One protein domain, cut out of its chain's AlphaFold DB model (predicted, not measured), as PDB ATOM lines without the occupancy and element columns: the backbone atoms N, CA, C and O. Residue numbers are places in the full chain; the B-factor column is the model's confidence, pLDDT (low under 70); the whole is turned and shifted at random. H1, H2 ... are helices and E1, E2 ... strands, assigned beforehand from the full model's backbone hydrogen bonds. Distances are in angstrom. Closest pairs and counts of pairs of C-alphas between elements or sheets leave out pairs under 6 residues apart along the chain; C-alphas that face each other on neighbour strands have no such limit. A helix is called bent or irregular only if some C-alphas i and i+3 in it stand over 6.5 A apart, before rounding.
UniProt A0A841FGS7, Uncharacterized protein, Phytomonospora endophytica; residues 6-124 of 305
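What this domain is: This is residues 6 to 124 of the 305 residues of an uncharacterized protein of Phytomonospora endophytica (UniProt A0A841FGS7). The chain winds back and forth in stacked turns between two rows of helices: H1, H3, H5 and H7 make one row and run the same way, and H2, H4, H6 and H8 make the other. The turns stack along the longest axis, with H1 near one end and H7, H8 and the short strand E1 near the other. The printed part has 119 residues, with eight named helices followed by one named strand, and its class is mostly helix. It is compact, with a radius of gyration of the C-alphas of 13.6 A, yet elongated in outline, spanning 44 by 28 by 23 A.

Where its parts are: H1, residues 6 to 15, begins at C-alpha 6 (76.096, 66.710, -170.423) and is 14.2 A long from first to last C-alpha. H2 is residues 21 to 26. H3, residues 32 to 40, is 13.7 A long and irregular: C-alphas 33 and 36 are 7.3 A apart. H4 is residues 47 to 50. H5, residues 55 to 67, is the longest helix, 18.1 A, and begins at C-alpha 55 (58.602, 53.626, -170.499). H6 is residues 74 to 82. H7, residues 87 to 98, is 17.4 A long. H8 is residues 111 to 118. E1, residues 120 to 122, ends at C-alpha 122 (58.155, 33.776, -166.889).

How they stand to each other: H5 and H6 are the hubs, touching three helices each. H1 touches H3 at a shallow tilt of 23 degrees, the same way, closest at the C-alphas of Ile 13 and Leu 38, 6.3 A. With residues 56 to 61 alone, H5 touches H3 at a shallow tilt of 13 degrees, the same way; the closest C-alphas, of Pro 36 and Ala 57, are 5.7 A apart. With residues 88 to 92 alone, H7 touches H5, closest at Arg 58 and Thr 89, whose C-alphas are 6.9 A apart. H2 touches H4, with the C-alphas of Ala 24 and Leu 49 closest at 4.9 A. H4 touches H6, with those of Ala 47 and Ala 80 closest at 4.2 A. H6 touches H8 at a steep tilt of 46 degrees, with those of Val 82 and Gly 118 closest at 4.7 A. H5 and H6 form a helical hairpin, with the C-alphas of Arg 58 and Leu 81 closest at 6.3 A. H7 and H8 form another, at a shallow tilt of 34 degrees, only just short of steep; H7 touches H8 with residues 93 to 97 alone, and the closest C-alphas, of Phe 93 and Ala 112, are 6.0 A apart. E1 pairs with no named strand. H1 and H2 are apart. Every O i to N i+4 pair is within hydrogen-bond range in H1, H2, H5 and H6; H3 has 3 of 5, H7 7 of 8 and H8 0 of 4, while 5 of 5 O i to N i+3 pairs in H8 are within range; H4 is too short for an O i to N i+4 pair.

The domain as a whole: The two C-alphas farthest apart, of Lys 7 and Val 124, are 45.4 A apart. The printed part has no cut. The link from H7 to H8, residues 99 to 110, is long. The mean pLDDT of the printed part is 93.0, and no printed residue is under 70.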
ATOM      1  N   GLU A   6      75.926  66.699-168.960       91.25
ATOM      2  CA  GLU A   6      76.096  66.710-170.423       91.25
ATOM      3  C   GLU A   6      77.505  66.292-170.868       91.25
ATOM      4  O   GLU A   6      77.670  65.531-171.823       91.25
ATOM      5  N   LYS A   7      78.548  66.751-170.166       90.12
ATOM      6  CA  LYS A   7      79.938  66.377-170.473       90.12
ATOM      7  C   LYS A   7      80.209  64.879-170.281       90.12
ATOM      8  O   LYS A   7      80.762  64.289-171.217       90.12
ATOM      9  N   PRO A   8      79.870  64.254-169.135       91.12
ATOM     10  CA  PRO A   8      80.072  62.818-168.969       91.12
ATOM     11  C   PRO A   8      79.216  61.998-169.948       91.12
ATOM     12  O   PRO A   8      79.758  61.093-170.579       91.12
ATOM     13  N   ILE A   9      77.961  62.380-170.218       93.12
ATOM     14  CA  ILE A   9      77.116  61.707-171.225       93.12
ATOM     15  C   ILE A   9      77.723  61.807-172.633       93.12
ATOM     16  O   ILE A   9      77.843  60.809-173.343       93.12
ATOM     17  N   ALA A  10      78.181  62.991-173.049       92.00
ATOM     18  CA  ALA A  10      78.832  63.164-174.348       92.00
ATOM     19  C   ALA A  10      80.166  62.404-174.449       92.00
ATOM     20  O   ALA A  10      80.573  61.992-175.539       92.00
ATOM     21  N   ARG A  11      80.888  62.230-173.334       90.88
ATOM     22  CA  ARG A  11      82.080  61.372-173.273       90.88
ATOM     23  C   ARG A  11      81.696  59.904-173.459       90.88
ATOM     24  O   ARG A  11      82.335  59.265-174.291       90.88
ATOM     25  N   ALA A  12      80.674  59.426-172.752       91.00
ATOM     26  CA  ALA A  12      80.192  58.051-172.847       91.00
ATOM     27  C   ALA A  12      79.775  57.701-174.284       91.00
ATOM     28  O   ALA A  12      80.302  56.766-174.880       91.00
ATOM     29  N   ILE A  13      78.953  58.553-174.905       92.56
ATOM     30  CA  ILE A  13      78.519  58.413-176.307       92.56
ATOM     31  C   ILE A  13      79.710  58.355-177.269       92.56
ATOM     32  O   ILE A  13      79.788  57.479-178.124       92.56
ATOM     33  N   ARG A  14      80.664  59.284-177.133       91.25
ATOM     34  CA  ARG A  14      81.829  59.357-178.028       91.25
ATOM     35  C   ARG A  14      82.711  58.115-177.941       91.25
ATOM     36  O   ARG A  14      83.313  57.737-178.939       91.25
ATOM     37  N   ARG A  15      82.844  57.545-176.744       88.81
ATOM     38  CA  ARG A  15      83.668  56.358-176.494       88.81
ATOM     39  C   ARG A  15      82.913  55.051-176.715       88.81
ATOM     40  O   ARG A  15      83.563  54.019-176.776       88.81
ATOM     41  N   ARG A  16      81.583  55.118-176.851       83.69
ATOM     42  CA  ARG A  16      80.677  53.969-176.779       83.69
ATOM     43  C   ARG A  16      80.904  53.135-175.513       83.69
ATOM     44  O   ARG A  16      80.946  51.915-175.562       83.69
ATOM     45  N   ASP A  17      81.091  53.827-174.395       83.38
ATOM     46  CA  ASP A  17      81.437  53.233-173.106       83.38
ATOM     47  C   ASP A  17      80.637  53.925-172.002       83.38
ATOM     48  O   ASP A  17      80.670  55.152-171.882       83.38
ATOM     49  N   GLY A  18      79.896  53.144-171.222       75.25
ATOM     50  CA  GLY A  18      79.021  53.601-170.151       75.25
ATOM     51  C   GLY A  18      79.733  53.873-168.829       75.25
ATOM     52  O   GLY A  18      79.170  53.555-167.788       75.25
ATOM     53  N   ASP A  19      80.937  54.456-168.867       84.88
ATOM     54  CA  ASP A  19      81.779  54.874-167.728       84.88
ATOM     55  C   ASP A  19      81.088  55.948-166.851       84.88
ATOM     56  O   ASP A  19      81.461  57.122-166.820       84.88
ATOM     57  N   LEU A  20      79.992  55.536-166.212       86.94
ATOM     58  CA  LEU A  20      79.051  56.293-165.384       86.94
ATOM     59  C   LEU A  20      78.622  55.440-164.168       86.94
ATOM     60  O   LEU A  20      77.541  55.652-163.619       86.94
ATOM     61  N   TYR A  21      79.459  54.471-163.771       83.12
ATOM     62  CA  TYR A  21      79.179  53.451-162.749       83.12
ATOM     63  C   TYR A  21      78.669  54.052-161.435       83.12
ATOM     64  O   TYR A  21      77.576  53.716-160.989       83.12
ATOM     65  N   GLU A  22      79.396  55.027-160.883       85.25
ATOM     66  CA  GLU A  22      79.023  55.701-159.632       85.25
ATOM     67  C   GLU A  22      77.626  56.337-159.718       85.25
ATOM     68  O   GLU A  22      76.833  56.253-158.782       85.25
ATOM     69  N   LEU A  23      77.283  56.937-160.862       87.50
ATOM     70  CA  LEU A  23      75.979  57.566-161.056       87.50
ATOM     71  C   LEU A  23      74.858  56.528-161.200       87.50
ATOM     72  O   LEU A  23      73.770  56.733-160.671       87.50
ATOM     73  N   ALA A  24      75.127  55.419-161.890       88.00
ATOM     74  CA  ALA A  24      74.191  54.307-162.043       88.00
ATOM     75  C   ALA A  24      73.873  53.607-160.711       88.00
ATOM     76  O   ALA A  24      72.776  53.078-160.524       88.00
ATOM     77  N   GLU A  25      74.830  53.599-159.786       83.62
ATOM     78  CA  GLU A  25      74.670  53.007-158.460       83.62
ATOM     79  C   GLU A  25      73.988  53.951-157.474       83.62
ATOM     80  O   GLU A  25      73.096  53.525-156.745       83.62
ATOM     81  N   THR A  26      74.376  55.227-157.464       85.50
ATOM     82  CA  THR A  26      73.959  56.164-156.409       85.50
ATOM     83  C   THR A  26      72.737  57.006-156.758       85.50
ATOM     84  O   THR A  26      72.009  57.410-155.854       85.50
ATOM     85  N   ALA A  27      72.511  57.305-158.040       89.06
ATOM     86  CA  ALA A  27      71.415  58.168-158.486       89.06
ATOM     87  C   ALA A  27      70.977  57.842-159.932       89.06
ATOM     88  O   ALA A  27      71.069  58.703-160.825       89.06
ATOM     89  N   PRO A  28      70.520  56.601-160.203       91.38
ATOM     90  CA  PRO A  28      70.163  56.151-161.548       91.38
ATOM     91  C   PRO A  28      69.058  56.997-162.197       91.38
ATOM     92  O   PRO A  28      69.047  57.172-163.413       91.38
ATOM     93  N   GLU A  29      68.155  57.599-161.423       92.88
ATOM     94  CA  GLU A  29      67.092  58.486-161.913       92.88
ATOM     95  C   GLU A  29      67.621  59.743-162.618       92.88
ATOM     96  O   GLU A  29      66.951  60.325-163.474       92.88
ATOM     97  N   ARG A  30      68.858  60.157-162.315       93.81
ATOM     98  CA  ARG A  30      69.517  61.269-163.015       93.81
ATOM     99  C   ARG A  30      69.937  60.896-164.437       93.81
ATOM    100  O   ARG A  30      70.161  61.800-165.245       93.81
ATOM    101  N   LEU A  31      70.043  59.603-164.752       94.00
ATOM    102  CA  LEU A  31      70.361  59.103-166.091       94.00
ATOM    103  C   LEU A  31      69.130  59.027-166.996       94.00
ATOM    104  O   LEU A  31      69.288  59.158-168.210       94.00
ATOM    105  N   THR A  32      67.923  58.880-166.437       95.19
ATOM    106  CA  THR A  32      66.671  58.678-167.190       95.19
ATOM    107  C   THR A  32      66.492  59.650-168.368       95.19
ATOM    108  O   THR A  32      66.253  59.174-169.479       95.19
ATOM    109  N   PRO A  33      66.706  60.978-168.223       95.19
ATOM    110  CA  PRO A  33      66.554  61.922-169.339       95.19
ATOM    111  C   PRO A  33      67.536  61.704-170.502       95.19
ATOM    112  O   PRO A  33      67.308  62.194-171.608       95.19
ATOM    113  N   PHE A  34      68.644  60.999-170.264       95.25
ATOM    114  CA  PHE A  34      69.713  60.766-171.233       95.25
ATOM    115  C   PHE A  34      69.677  59.365-171.851       95.25
ATOM    116  O   PHE A  34      70.317  59.162-172.886       95.25
ATOM    117  N   LEU A  35      68.914  58.420-171.286       95.94
ATOM    118  CA  LEU A  35      68.841  57.040-171.782       95.94
ATOM    119  C   LEU A  35      68.486  56.948-173.273       95.94
ATOM    120  O   LEU A  35      69.181  56.216-173.973       95.94
ATOM    121  N   PRO A  36      67.533  57.726-173.832       95.12
ATOM    122  CA  PRO A  36      67.266  57.676-175.271       95.12
ATOM    123  C   PRO A  36      68.492  58.020-176.132       95.12
ATOM    124  O   PRO A  36      68.705  57.413-177.180       95.12
ATOM    125  N   ARG A  37      69.337  58.963-175.686       94.81
ATOM    126  CA  ARG A  37      70.581  59.335-176.387       94.81
ATOM    127  C   ARG A  37      71.643  58.245-176.270       94.81
ATOM    128  O   ARG A  37      72.367  58.018-177.235       94.81
ATOM    129  N   LEU A  38      71.741  57.599-175.109       96.00
ATOM    130  CA  LEU A  38      72.660  56.482-174.885       96.00
ATOM    131  C   LEU A  38      72.269  55.274-175.746       96.00
ATOM    132  O   LEU A  38      73.109  54.779-176.494       96.00
ATOM    133  N   ILE A  39      70.985  54.897-175.748       95.94
ATOM    134  CA  ILE A  39      70.441  53.810-176.579       95.94
ATOM    135  C   ILE A  39      70.693  54.096-178.058       95.94
ATOM    136  O   ILE A  39      71.228  53.247-178.763       95.94
ATOM    137  N   ALA A  40      70.375  55.303-178.537       93.38
ATOM    138  CA  ALA A  40      70.601  55.677-179.935       93.38
ATOM    139  C   ALA A  40      72.080  55.562-180.349       93.38
ATOM    140  O   ALA A  40      72.374  55.208-181.489       93.38
ATOM    141  N   ALA A  41      73.002  55.828-179.420       93.19
ATOM    142  CA  ALA A  41      74.443  55.721-179.625       93.19
ATOM    143  C   ALA A  41      75.012  54.297-179.451       93.19
ATOM    144  O   ALA A  41      76.216  54.119-179.644       93.19
ATOM    145  N   GLY A  42      74.187  53.309-179.082       92.50
ATOM    146  CA  GLY A  42      74.622  51.943-178.776       92.50
ATOM    147  C   GLY A  42      75.316  51.799-177.415       92.50
ATOM    148  O   GLY A  42      76.008  50.815-177.178       92.50
ATOM    149  N   VAL A  43      75.170  52.777-176.513       95.00
ATOM    150  CA  VAL A  43      75.703  52.701-175.143       95.00
ATOM    151  C   VAL A  43      74.678  51.996-174.263       95.00
ATOM    152  O   VAL A  43      73.812  52.634-173.667       95.00
ATOM    153  N   VAL A  44      74.766  50.667-174.235       94.31
ATOM    154  CA  VAL A  44      73.855  49.781-173.486       94.31
ATOM    155  C   VAL A  44      74.562  48.965-172.397       94.31
ATOM    156  O   VAL A  44      73.919  48.242-171.644       94.31
ATOM    157  N   TYR A  45      75.881  49.139-172.270       92.81
ATOM    158  CA  TYR A  45      76.715  48.566-171.218       92.81
ATOM    159  C   TYR A  45      77.369  49.684-170.377       92.81
ATOM    160  O   TYR A  45      77.828  50.669-170.967       92.81
ATOM    161  N   PRO A  46      77.448  49.545-169.037       92.56
ATOM    162  CA  PRO A  46      76.889  48.452-168.242       92.56
ATOM    163  C   PRO A  46      75.361  48.541-168.143       92.56
ATOM    164  O   PRO A  46      74.767  49.614-168.257       92.56
ATOM    165  N   ALA A  47      74.711  47.409-167.884       93.81
ATOM    166  CA  ALA A  47      73.255  47.344-167.772       93.81
ATOM    167  C   ALA A  47      72.705  48.221-166.626       93.81
ATOM    168  O   ALA A  47      71.594  48.745-166.709       93.81
ATOM    169  N   THR A  48      73.498  48.451-165.575       92.56
ATOM    170  CA  THR A  48      73.112  49.243-164.394       92.56
ATOM    171  C   THR A  48      72.693  50.679-164.722       92.56
ATOM    172  O   THR A  48      71.907  51.262-163.977       92.56
ATOM    173  N   LEU A  49      73.118  51.229-165.868       94.88
ATOM    174  CA  LEU A  49      72.658  52.530-166.372       94.88
ATOM    175  C   LEU A  49      71.127  52.614-166.491       94.88
ATOM    176  O   LEU A  49      70.552  53.697-166.394       94.88
ATOM    177  N   PHE A  50      70.468  51.475-166.699       95.88
ATOM    178  CA  PHE A  50      69.047  51.376-167.022       95.88
ATOM    179  C   PHE A  50      68.162  51.050-165.813       95.88
ATOM    180  O   PHE A  50      66.956  50.881-165.978       95.88
ATOM    181  N   ARG A  51      68.707  51.031-164.586       93.75
ATOM    182  CA  ARG A  51      67.945  50.754-163.348       93.75
ATOM    183  C   ARG A  51      66.735  51.674-163.144       93.75
ATOM    184  O   ARG A  51      65.728  51.253-162.580       93.75
ATOM    185  N   ALA A  52      66.811  52.911-163.639       94.38
ATOM    186  CA  ALA A  52      65.721  53.889-163.613       94.38
ATOM    187  C   ALA A  52      65.140  54.185-165.010       94.38
ATOM    188  O   ALA A  52      64.639  55.285-165.259       94.38
ATOM    189  N   ALA A  53      65.228  53.234-165.947       96.31
ATOM    190  CA  ALA A  53      64.630  53.398-167.265       96.31
ATOM    191  C   ALA A  53      63.126  53.669-167.153       96.31
ATOM    192  O   ALA A  53      62.404  53.017-166.395       96.31
ATOM    193  N   ASP A  54      62.648  54.653-167.907       95.88
ATOM    194  CA  ASP A  54      61.229  54.947-168.032       95.88
ATOM    195  C   ASP A  54      60.609  54.143-169.187       95.88
ATOM    196  O   ASP A  54      61.266  53.343-169.860       95.88
ATOM    197  N   THR A  55      59.311  54.336-169.426       96.31
ATOM    198  CA  THR A  55      58.602  53.626-170.499       96.31
ATOM    199  C   THR A  55      59.171  53.946-171.885       96.31
ATOM    200  O   THR A  55      59.153  53.076-172.753       96.31
ATOM    201  N   ALA A  56      59.694  55.155-172.109       95.69
ATOM    202  CA  ALA A  56      60.273  55.526-173.397       95.69
ATOM    203  C   ALA A  56      61.606  54.805-173.636       95.69
ATOM    204  O   ALA A  56      61.804  54.229-174.704       95.69
ATOM    205  N   ALA A  57      62.486  54.776-172.633       97.00
ATOM    206  CA  ALA A  57      63.751  54.054-172.695       97.00
ATOM    207  C   ALA A  57      63.542  52.537-172.842       97.00
ATOM    208  O   ALA A  57      64.188  51.921-173.686       97.00
ATOM    209  N   ARG A  58      62.596  51.943-172.097       97.44
ATOM    210  CA  ARG A  58      62.239  50.518-172.244       97.44
ATOM    211  C   ARG A  58      61.784  50.178-173.661       97.44
ATOM    212  O   ARG A  58      62.281  49.224-174.243       97.44
ATOM    213  N   ARG A  59      60.868  50.969-174.231       97.12
ATOM    214  CA  ARG A  59      60.391  50.757-175.609       97.12
ATOM    215  C   ARG A  59      61.509  50.907-176.628       97.12
ATOM    216  O   ARG A  59      61.614  50.074-177.510       97.12
ATOM    217  N   ALA A  60      62.390  51.890-176.457       96.94
ATOM    218  CA  ALA A  60      63.535  52.061-177.347       96.94
ATOM    219  C   ALA A  60      64.512  50.869-177.305       96.94
ATOM    220  O   ALA A  60      65.100  50.544-178.333       96.94
ATOM    221  N   LEU A  61      64.687  50.213-176.150       97.94
ATOM    222  CA  LEU A  61      65.448  48.960-176.057       97.94
ATOM    223  C   LEU A  61      64.729  47.813-176.780       97.94
ATOM    224  O   LEU A  61      65.364  47.117-177.565       97.94
ATOM    225  N   ILE A  62      63.423  47.647-176.553       97.75
ATOM    226  CA  ILE A  62      62.597  46.608-177.196       97.75
ATOM    227  C   ILE A  62      62.609  46.769-178.722       97.75
ATOM    228  O   ILE A  62      62.973  45.832-179.420       97.75
ATOM    229  N   ASP A  63      62.333  47.973-179.232       97.38
ATOM    230  CA  ASP A  63      62.329  48.272-180.671       97.38
ATOM    231  C   ASP A  63      63.676  47.928-181.325       97.38
ATOM    232  O   ASP A  63      63.737  47.484-182.470       97.38
ATOM    233  N   ARG A  64      64.777  48.141-180.597       97.00
ATOM    234  CA  ARG A  64      66.135  47.870-181.074       97.00
ATOM    235  C   ARG A  64      66.462  46.373-181.059       97.00
ATOM    236  O   ARG A  64      67.067  45.886-182.010       97.00
ATOM    237  N   ILE A  65      66.006  45.649-180.035       97.69
ATOM    238  CA  ILE A  65      66.064  44.180-179.976       97.69
ATOM    239  C   ILE A  65      65.287  43.573-181.152       97.69
ATOM    240  O   ILE A  65      65.828  42.740-181.877       97.69
ATOM    241  N   ASP A  66      64.063  44.044-181.393       97.88
ATOM    242  CA  ASP A  66      63.199  43.555-182.472       97.88
ATOM    243  C   ASP A  66      63.729  43.921-183.868       97.88
ATOM    244  O   ASP A  66      63.513  43.182-184.830       97.88
ATOM    245  N   ALA A  67      64.448  45.040-184.003       97.00
ATOM    246  CA  ALA A  67      65.074  45.436-185.263       97.00
ATOM    247  C   ALA A  67      66.233  44.511-185.671       97.00
ATOM    248  O   ALA A  67      66.472  44.330-186.868       97.00
ATOM    249  N   GLY A  68      66.945  43.927-184.700       95.56
ATOM    250  CA  GLY A  68      67.991  42.940-184.962       95.56
ATOM    251  C   GLY A  68      69.215  43.480-185.704       95.56
ATOM    252  O   GLY A  68      69.777  42.755-186.530       95.56
ATOM    253  N   ASP A  69      69.616  44.732-185.456       94.94
ATOM    254  CA  ASP A  69      70.789  45.339-186.099       94.94
ATOM    255  C   ASP A  69      72.045  44.476-185.834       94.94
ATOM    256  O   ASP A  69      72.316  44.133-184.679       94.94
ATOM    257  N   PRO A  70      72.811  44.067-186.866       91.94
ATOM    258  CA  PRO A  70      74.020  43.264-186.685       91.94
ATOM    259  C   PRO A  70      75.124  43.970-185.883       91.94
ATOM    260  O   PRO A  70      75.959  43.282-185.299       91.94
ATOM    261  N   ASP A  71      75.133  45.307-185.837       90.81
ATOM    262  CA  ASP A  71      76.120  46.081-185.074       90.81
ATOM    263  C   ASP A  71      75.774  46.173-183.575       90.81
ATOM    264  O   ASP A  71      76.595  46.639-182.778       90.81
ATOM    265  N   ASP A  72      74.573  45.740-183.181       93.31
ATOM    266  CA  ASP A  72      74.142  45.719-181.789       93.31
ATOM    267  C   ASP A  72      74.561  44.439-181.061       93.31
ATOM    268  O   ASP A  72      74.653  43.344-181.624       93.31
ATOM    269  N   ASP A  73      74.757  44.588-179.754       93.50
ATOM    270  CA  ASP A  73      74.980  43.486-178.832       93.50
ATOM    271  C   ASP A  73      73.650  43.095-178.168       93.50
ATOM    272  O   ASP A  73      73.171  43.765-177.246       93.50
ATOM    273  N   LEU A  74      73.040  42.013-178.662       96.44
ATOM    274  CA  LEU A  74      71.748  41.518-178.175       96.44
ATOM    275  C   LEU A  74      71.795  41.135-176.688       96.44
ATOM    276  O   LEU A  74      70.833  41.388-175.964       96.44
ATOM    277  N   ASN A  75      72.915  40.577-176.219       96.06
ATOM    278  CA  ASN A  75      73.096  40.232-174.812       96.06
ATOM    279  C   ASN A  75      73.030  41.493-173.942       96.06
ATOM    280  O   ASN A  75      72.251  41.551-172.991       96.06
ATOM    281  N   HIS A  76      73.778  42.541-174.297       95.75
ATOM    282  CA  HIS A  76      73.749  43.794-173.539       95.75
ATOM    283  C   HIS A  76      72.402  44.520-173.612       95.75
ATOM    284  O   HIS A  76      71.988  45.118-172.619       95.75
ATOM    285  N   LEU A  77      71.688  44.443-174.738       97.25
ATOM    286  CA  LEU A  77      70.335  44.993-174.851       97.25
ATOM    287  C   LEU A  77      69.348  44.297-173.902       97.25
ATOM    288  O   LEU A  77      68.594  44.976-173.198       97.25
ATOM    289  N   LEU A  78      69.373  42.962-173.847       97.31
ATOM    290  CA  LEU A  78      68.530  42.183-172.936       97.31
ATOM    291  C   LEU A  78      68.882  42.475-171.474       97.31
ATOM    292  O   LEU A  78      67.981  42.755-170.683       97.31
ATOM    293  N   MET A  79      70.176  42.507-171.135       96.62
ATOM    294  CA  MET A  79      70.650  42.874-169.797       96.62
ATOM    295  C   MET A  79      70.200  44.282-169.395       96.62
ATOM    296  O   MET A  79      69.718  44.477-168.284       96.62
ATOM    297  N   ALA A  80      70.304  45.272-170.283       96.56
ATOM    298  CA  ALA A  80      69.829  46.629-170.020       96.56
ATOM    299  C   ALA A  80      68.315  46.670-169.749       96.56
ATOM    300  O   ALA A  80      67.860  47.356-168.832       96.56
ATOM    301  N   LEU A  81      67.523  45.916-170.517       97.31
ATOM    302  CA  LEU A  81      66.066  45.917-170.402       97.31
ATOM    303  C   LEU A  81      65.580  45.366-169.051       97.31
ATOM    304  O   LEU A  81      64.647  45.921-168.463       97.31
ATOM    305  N   VAL A  82      66.210  44.303-168.544       95.44
ATOM    306  CA  VAL A  82      65.773  43.598-167.321       95.44
ATOM    307  C   VAL A  82      66.113  44.332-166.021       95.44
ATOM    308  O   VAL A  82      65.495  44.055-164.990       95.44
ATOM    309  N   GLN A  83      67.005  45.329-166.074       93.19
ATOM    310  CA  GLN A  83      67.374  46.179-164.929       93.19
ATOM    311  C   GLN A  83      66.241  47.097-164.466       93.19
ATOM    312  O   GLN A  83      66.273  47.603-163.345       93.19
ATOM    313  N   SER A  84      65.218  47.294-165.300       89.00
ATOM    314  CA  SER A  84      63.999  48.006-164.924       89.00
ATOM    315  C   SER A  84      62.780  47.093-165.027       89.00
ATOM    316  O   SER A  84      62.744  46.143-165.810       89.00
ATOM    317  N   SER A  85      61.753  47.397-164.238       84.19
ATOM    318  CA  SER A  85      60.453  46.729-164.338       84.19
ATOM    319  C   SER A  85      59.467  47.604-165.105       84.19
ATOM    320  O   SER A  85      59.494  48.829-165.004       84.19
ATOM    321  N   GLY A  86      58.563  46.972-165.845       87.62
ATOM    322  CA  GLY A  86      57.460  47.650-166.513       87.62
ATOM    323  C   GLY A  86      56.592  46.668-167.297       87.62
ATOM    324  O   GLY A  86      57.088  45.611-167.700       87.62
ATOM    325  N   PRO A  87      55.309  46.998-167.528       90.50
ATOM    326  CA  PRO A  87      54.403  46.139-168.291       90.50
ATOM    327  C   PRO A  87      54.890  45.886-169.727       90.50
ATOM    328  O   PRO A  87      54.622  44.834-170.292       90.50
ATOM    329  N   GLU A  88      55.649  46.813-170.307       93.25
ATOM    330  CA  GLU A  88      56.239  46.700-171.644       93.25
ATOM    331  C   GLU A  88      57.327  45.629-171.681       93.25
ATOM    332  O   GLU A  88      57.356  44.823-172.604       93.25
ATOM    333  N   THR A  89      58.183  45.588-170.655       93.25
ATOM    334  CA  THR A  89      59.205  44.549-170.509       93.25
ATOM    335  C   THR A  89      58.542  43.180-170.376       93.25
ATOM    336  O   THR A  89      58.902  42.253-171.091       93.25
ATOM    337  N   ALA A  90      57.534  43.060-169.505       90.62
ATOM    338  CA  ALA A  90      56.782  41.820-169.321       90.62
ATOM    339  C   ALA A  90      56.144  41.329-170.631       90.62
ATOM    340  O   ALA A  90      56.314  40.171-171.008       90.62
ATOM    341  N   ALA A  91      55.458  42.225-171.347       92.31
ATOM    342  CA  ALA A  91      54.818  41.910-172.618       92.31
ATOM    343  C   ALA A  91      55.830  41.485-173.695       92.31
ATOM    344  O   ALA A  91      55.567  40.528-174.419       92.31
ATOM    345  N   ALA A  92      56.988  42.149-173.773       95.19
ATOM    346  CA  ALA A  92      58.042  41.795-174.720       95.19
ATOM    347  C   ALA A  92      58.595  40.389-174.455       95.19
ATOM    348  O   ALA A  92      58.642  39.572-175.368       95.19
ATOM    349  N   PHE A  93      58.922  40.045-173.205       94.88
ATOM    350  CA  PHE A  93      59.420  38.701-172.889       94.88
ATOM    351  C   PHE A  93      58.367  37.602-173.078       94.88
ATOM    352  O   PHE A  93      58.718  36.502-173.504       94.88
ATOM    353  N   LEU A  94      57.089  37.884-172.805       92.25
ATOM    354  CA  LEU A  94      55.997  36.959-173.126       92.25
ATOM    355  C   LEU A  94      55.875  36.738-174.638       92.25
ATOM    356  O   LEU A  94      55.698  35.604-175.069       92.25
ATOM    357  N   HIS A  95      56.015  37.794-175.441       93.25
ATOM    358  CA  HIS A  95      56.037  37.678-176.898       93.25
ATOM    359  C   HIS A  95      57.248  36.866-177.382       93.25
ATOM    360  O   HIS A  95      57.074  35.893-178.112       93.25
ATOM    361  N   TRP A  96      58.450  37.191-176.898       95.31
ATOM    362  CA  TRP A  96      59.702  36.526-177.274       95.31
ATOM    363  C   TRP A  96      59.815  35.067-176.826       95.31
ATOM    364  O   TRP A  96      60.676  34.340-177.321       95.31
ATOM    365  N   ARG A  97      58.960  34.616-175.899       90.94
ATOM    366  CA  ARG A  97      58.813  33.192-175.572       90.94
ATOM    367  C   ARG A  97      58.318  32.398-176.782       90.94
ATOM    368  O   ARG A  97      58.804  31.294-177.016       90.94
ATOM    369  N   ASP A  98      57.364  32.965-177.514       91.06
ATOM    370  CA  ASP A  98      56.665  32.293-178.608       91.06
ATOM    371  C   ASP A  98      57.242  32.697-179.983       91.06
ATOM    372  O   ASP A  98      57.247  31.883-180.907       91.06
ATOM    373  N   ASP A  99      57.778  33.917-180.104       95.12
ATOM    374  CA  ASP A  99      58.426  34.460-181.305       95.12
ATOM    375  C   ASP A  99      59.754  35.154-180.937       95.12
ATOM    376  O   ASP A  99      59.773  36.351-180.642       95.12
ATOM    377  N   PRO A 100      60.871  34.403-180.852       96.31
ATOM    378  CA  PRO A 100      62.151  34.945-180.402       96.31
ATOM    379  C   PRO A 100      62.643  36.112-181.273       96.31
ATOM    380  O   PRO A 100      62.491  36.062-182.496       96.31
ATOM    381  N   PRO A 101      63.311  37.123-180.681       96.75
ATOM    382  CA  PRO A 101      63.823  38.252-181.437       96.75
ATOM    383  C   PRO A 101      64.883  37.792-182.449       96.75
ATOM    384  O   PRO A 101      65.502  36.726-182.281       96.75
ATOM    385  N   PRO A 102      65.147  38.593-183.497       97.00
ATOM    386  CA  PRO A 102      66.230  38.305-184.422       97.00
ATOM    387  C   PRO A 102      67.534  38.038-183.672       97.00
ATOM    388  O   PRO A 102      67.812  38.649-182.644       97.00
ATOM    389  N   ARG A 103      68.348  37.119-184.202       95.31
ATOM    390  CA  ARG A 103      69.652  36.755-183.626       95.31
ATOM    391  C   ARG A 103      69.585  36.075-182.250       95.31
ATOM    392  O   ARG A 103      70.633  35.775-181.691       95.31
ATOM    393  N   ALA A 104      68.406  35.695-181.741       95.75
ATOM    394  CA  ALA A 104      68.293  34.914-180.500       95.75
ATOM    395  C   ALA A 104      69.106  33.602-180.518       95.75
ATOM    396  O   ALA A 104      69.554  33.145-179.473       95.75
ATOM    397  N   GLY A 105      69.345  33.017-181.699       94.69
ATOM    398  CA  GLY A 105      70.206  31.838-181.865       94.69
ATOM    399  C   GLY A 105      71.707  32.084-181.641       94.69
ATOM    400  O   GLY A 105      72.471  31.124-181.637       94.69
ATOM    401  N   GLU A 106      72.135  33.338-181.478       94.12
ATOM    402  CA  GLU A 106      73.510  33.712-181.114       94.12
ATOM    403  C   GLU A 106      73.722  33.736-179.589       94.12
ATOM    404  O   GLU A 106      74.862  33.764-179.128       94.12
ATOM    405  N   LEU A 107      72.637  33.722-178.804       95.25
ATOM    406  CA  LEU A 107      72.686  33.748-177.345       95.25
ATOM    407  C   LEU A 107      73.021  32.366-176.772       95.25
ATOM    408  O   LEU A 107      72.636  31.331-177.315       95.25
ATOM    409  N   LEU A 108      73.696  32.354-175.618       92.50
ATOM    410  CA  LEU A 108      73.988  31.123-174.873       92.50
ATOM    411  C   LEU A 108      72.745  30.543-174.183       92.50
ATOM    412  O   LEU A 108      72.654  29.335-173.969       92.50
ATOM    413  N   VAL A 109      71.786  31.407-173.845       93.00
ATOM    414  CA  VAL A 109      70.521  31.061-173.193       93.00
ATOM    415  C   VAL A 109      69.356  31.732-173.913       93.00
ATOM    416  O   VAL A 109      69.518  32.739-174.599       93.00
ATOM    417  N   ALA A 110      68.155  31.175-173.753       93.31
ATOM    418  CA  ALA A 110      66.952  31.772-174.320       93.31
ATOM    419  C   ALA A 110      66.702  33.177-173.729       93.31
ATOM    420  O   ALA A 110      66.939  33.367-172.533       93.31
ATOM    421  N   PRO A 111      66.134  34.130-174.497       94.06
ATOM    422  CA  PRO A 111      65.831  35.479-174.011       94.06
ATOM    423  C   PRO A 111      65.067  35.490-172.683       94.06
ATOM    424  O   PRO A 111      65.416  36.234-171.776       94.06
ATOM    425  N   ALA A 112      64.086  34.599-172.510       91.50
ATOM    426  CA  ALA A 112      63.319  34.481-171.269       91.50
ATOM    427  C   ALA A 112      64.184  34.260-170.009       91.50
ATOM    428  O   ALA A 112      63.769  34.645-168.919       91.50
ATOM    429  N   HIS A 113      65.380  33.672-170.139       92.31
ATOM    430  CA  HIS A 113      66.288  33.446-169.014       92.31
ATOM    431  C   HIS A 113      66.828  34.757-168.427       92.31
ATOM    432  O   HIS A 113      66.996  34.851-167.214       92.31
ATOM    433  N   TYR A 114      67.002  35.793-169.254       95.12
ATOM    434  CA  TYR A 114      67.505  37.102-168.824       95.12
ATOM    435  C   TYR A 114      66.597  37.778-167.796       95.12
ATOM    436  O   TYR A 114      67.062  38.611-167.028       95.12
ATOM    437  N   LEU A 115      65.307  37.427-167.716       94.56
ATOM    438  CA  LEU A 115      64.428  37.976-166.678       94.56
ATOM    439  C   LEU A 115      64.945  37.707-165.259       94.56
ATOM    440  O   LEU A 115      64.690  38.525-164.369       94.56
ATOM    441  N   ARG A 116      65.700  36.617-165.061       95.25
ATOM    442  CA  ARG A 116      66.274  36.242-163.761       95.25
ATOM    443  C   ARG A 116      67.304  37.251-163.281       95.25
ATOM    444  O   ARG A 116      67.323  37.570-162.100       95.25
ATOM    445  N   GLU A 117      68.039  37.863-164.199       94.88
ATOM    446  CA  GLU A 117      68.943  38.985-163.913       94.88
ATOM    447  C   GLU A 117      68.194  40.197-163.342       94.88
ATOM    448  O   GLU A 117      68.734  40.979-162.567       94.88
ATOM    449  N   GLY A 118      66.916  40.352-163.702       94.25
ATOM    450  CA  GLY A 118      66.020  41.386-163.182       94.25
ATOM    451  C   GLY A 118      65.195  40.969-161.961       94.25
ATOM    452  O   GLY A 118      64.329  41.752-161.538       94.25
ATOM    453  N   GLY A 119      65.417  39.762-161.427       95.50
ATOM    454  CA  GLY A 119      64.695  39.204-160.284       95.50
ATOM    455  C   GLY A 119      63.314  38.646-160.619       95.50
ATOM    456  O   GLY A 119      62.434  38.664-159.765       95.50
ATOM    457  N   ARG A 120      63.096  38.198-161.861       94.69
ATOM    458  CA  ARG A 120      61.821  37.645-162.344       94.69
ATOM    459  C   ARG A 120      62.028  36.361-163.135       94.69
ATOM    460  O   ARG A 120      63.107  36.088-163.640       94.69
ATOM    461  N   GLU A 121      60.966  35.602-163.336       94.44
ATOM    462  CA  GLU A 121      60.917  34.574-164.377       94.44
ATOM    463  C   GLU A 121      59.562  34.586-165.079       94.44
ATOM    464  O   GLU A 121      58.607  35.156-164.560       94.44
ATOM    465  N   LEU A 122      59.462  33.988-166.268       91.06
ATOM    466  CA  LEU A 122      58.155  33.776-166.889       91.06
ATOM    467  C   LEU A 122      57.429  32.634-166.175       91.06
ATOM    468  O   LEU A 122      57.957  31.524-166.105       91.06
ATOM    469  N   ASP A 123      56.213  32.900-165.706       85.81
ATOM    470  CA  ASP A 123      55.225  31.865-165.409       85.81
ATOM    471  C   ASP A 123      54.328  31.644-166.650       85.81
ATOM    472  O   ASP A 123      54.584  32.183-167.733       85.81
ATOM    473  N   VAL A 124      53.290  30.814-166.521       78.50
ATOM    474  CA  VAL A 124      52.393  30.427-167.624       78.50
ATOM    475  C   VAL A 124      51.794  31.651-168.328       78.50
ATOM    476  O   VAL A 124      51.895  31.757-169.556       78.50
TER     477      VAL A 124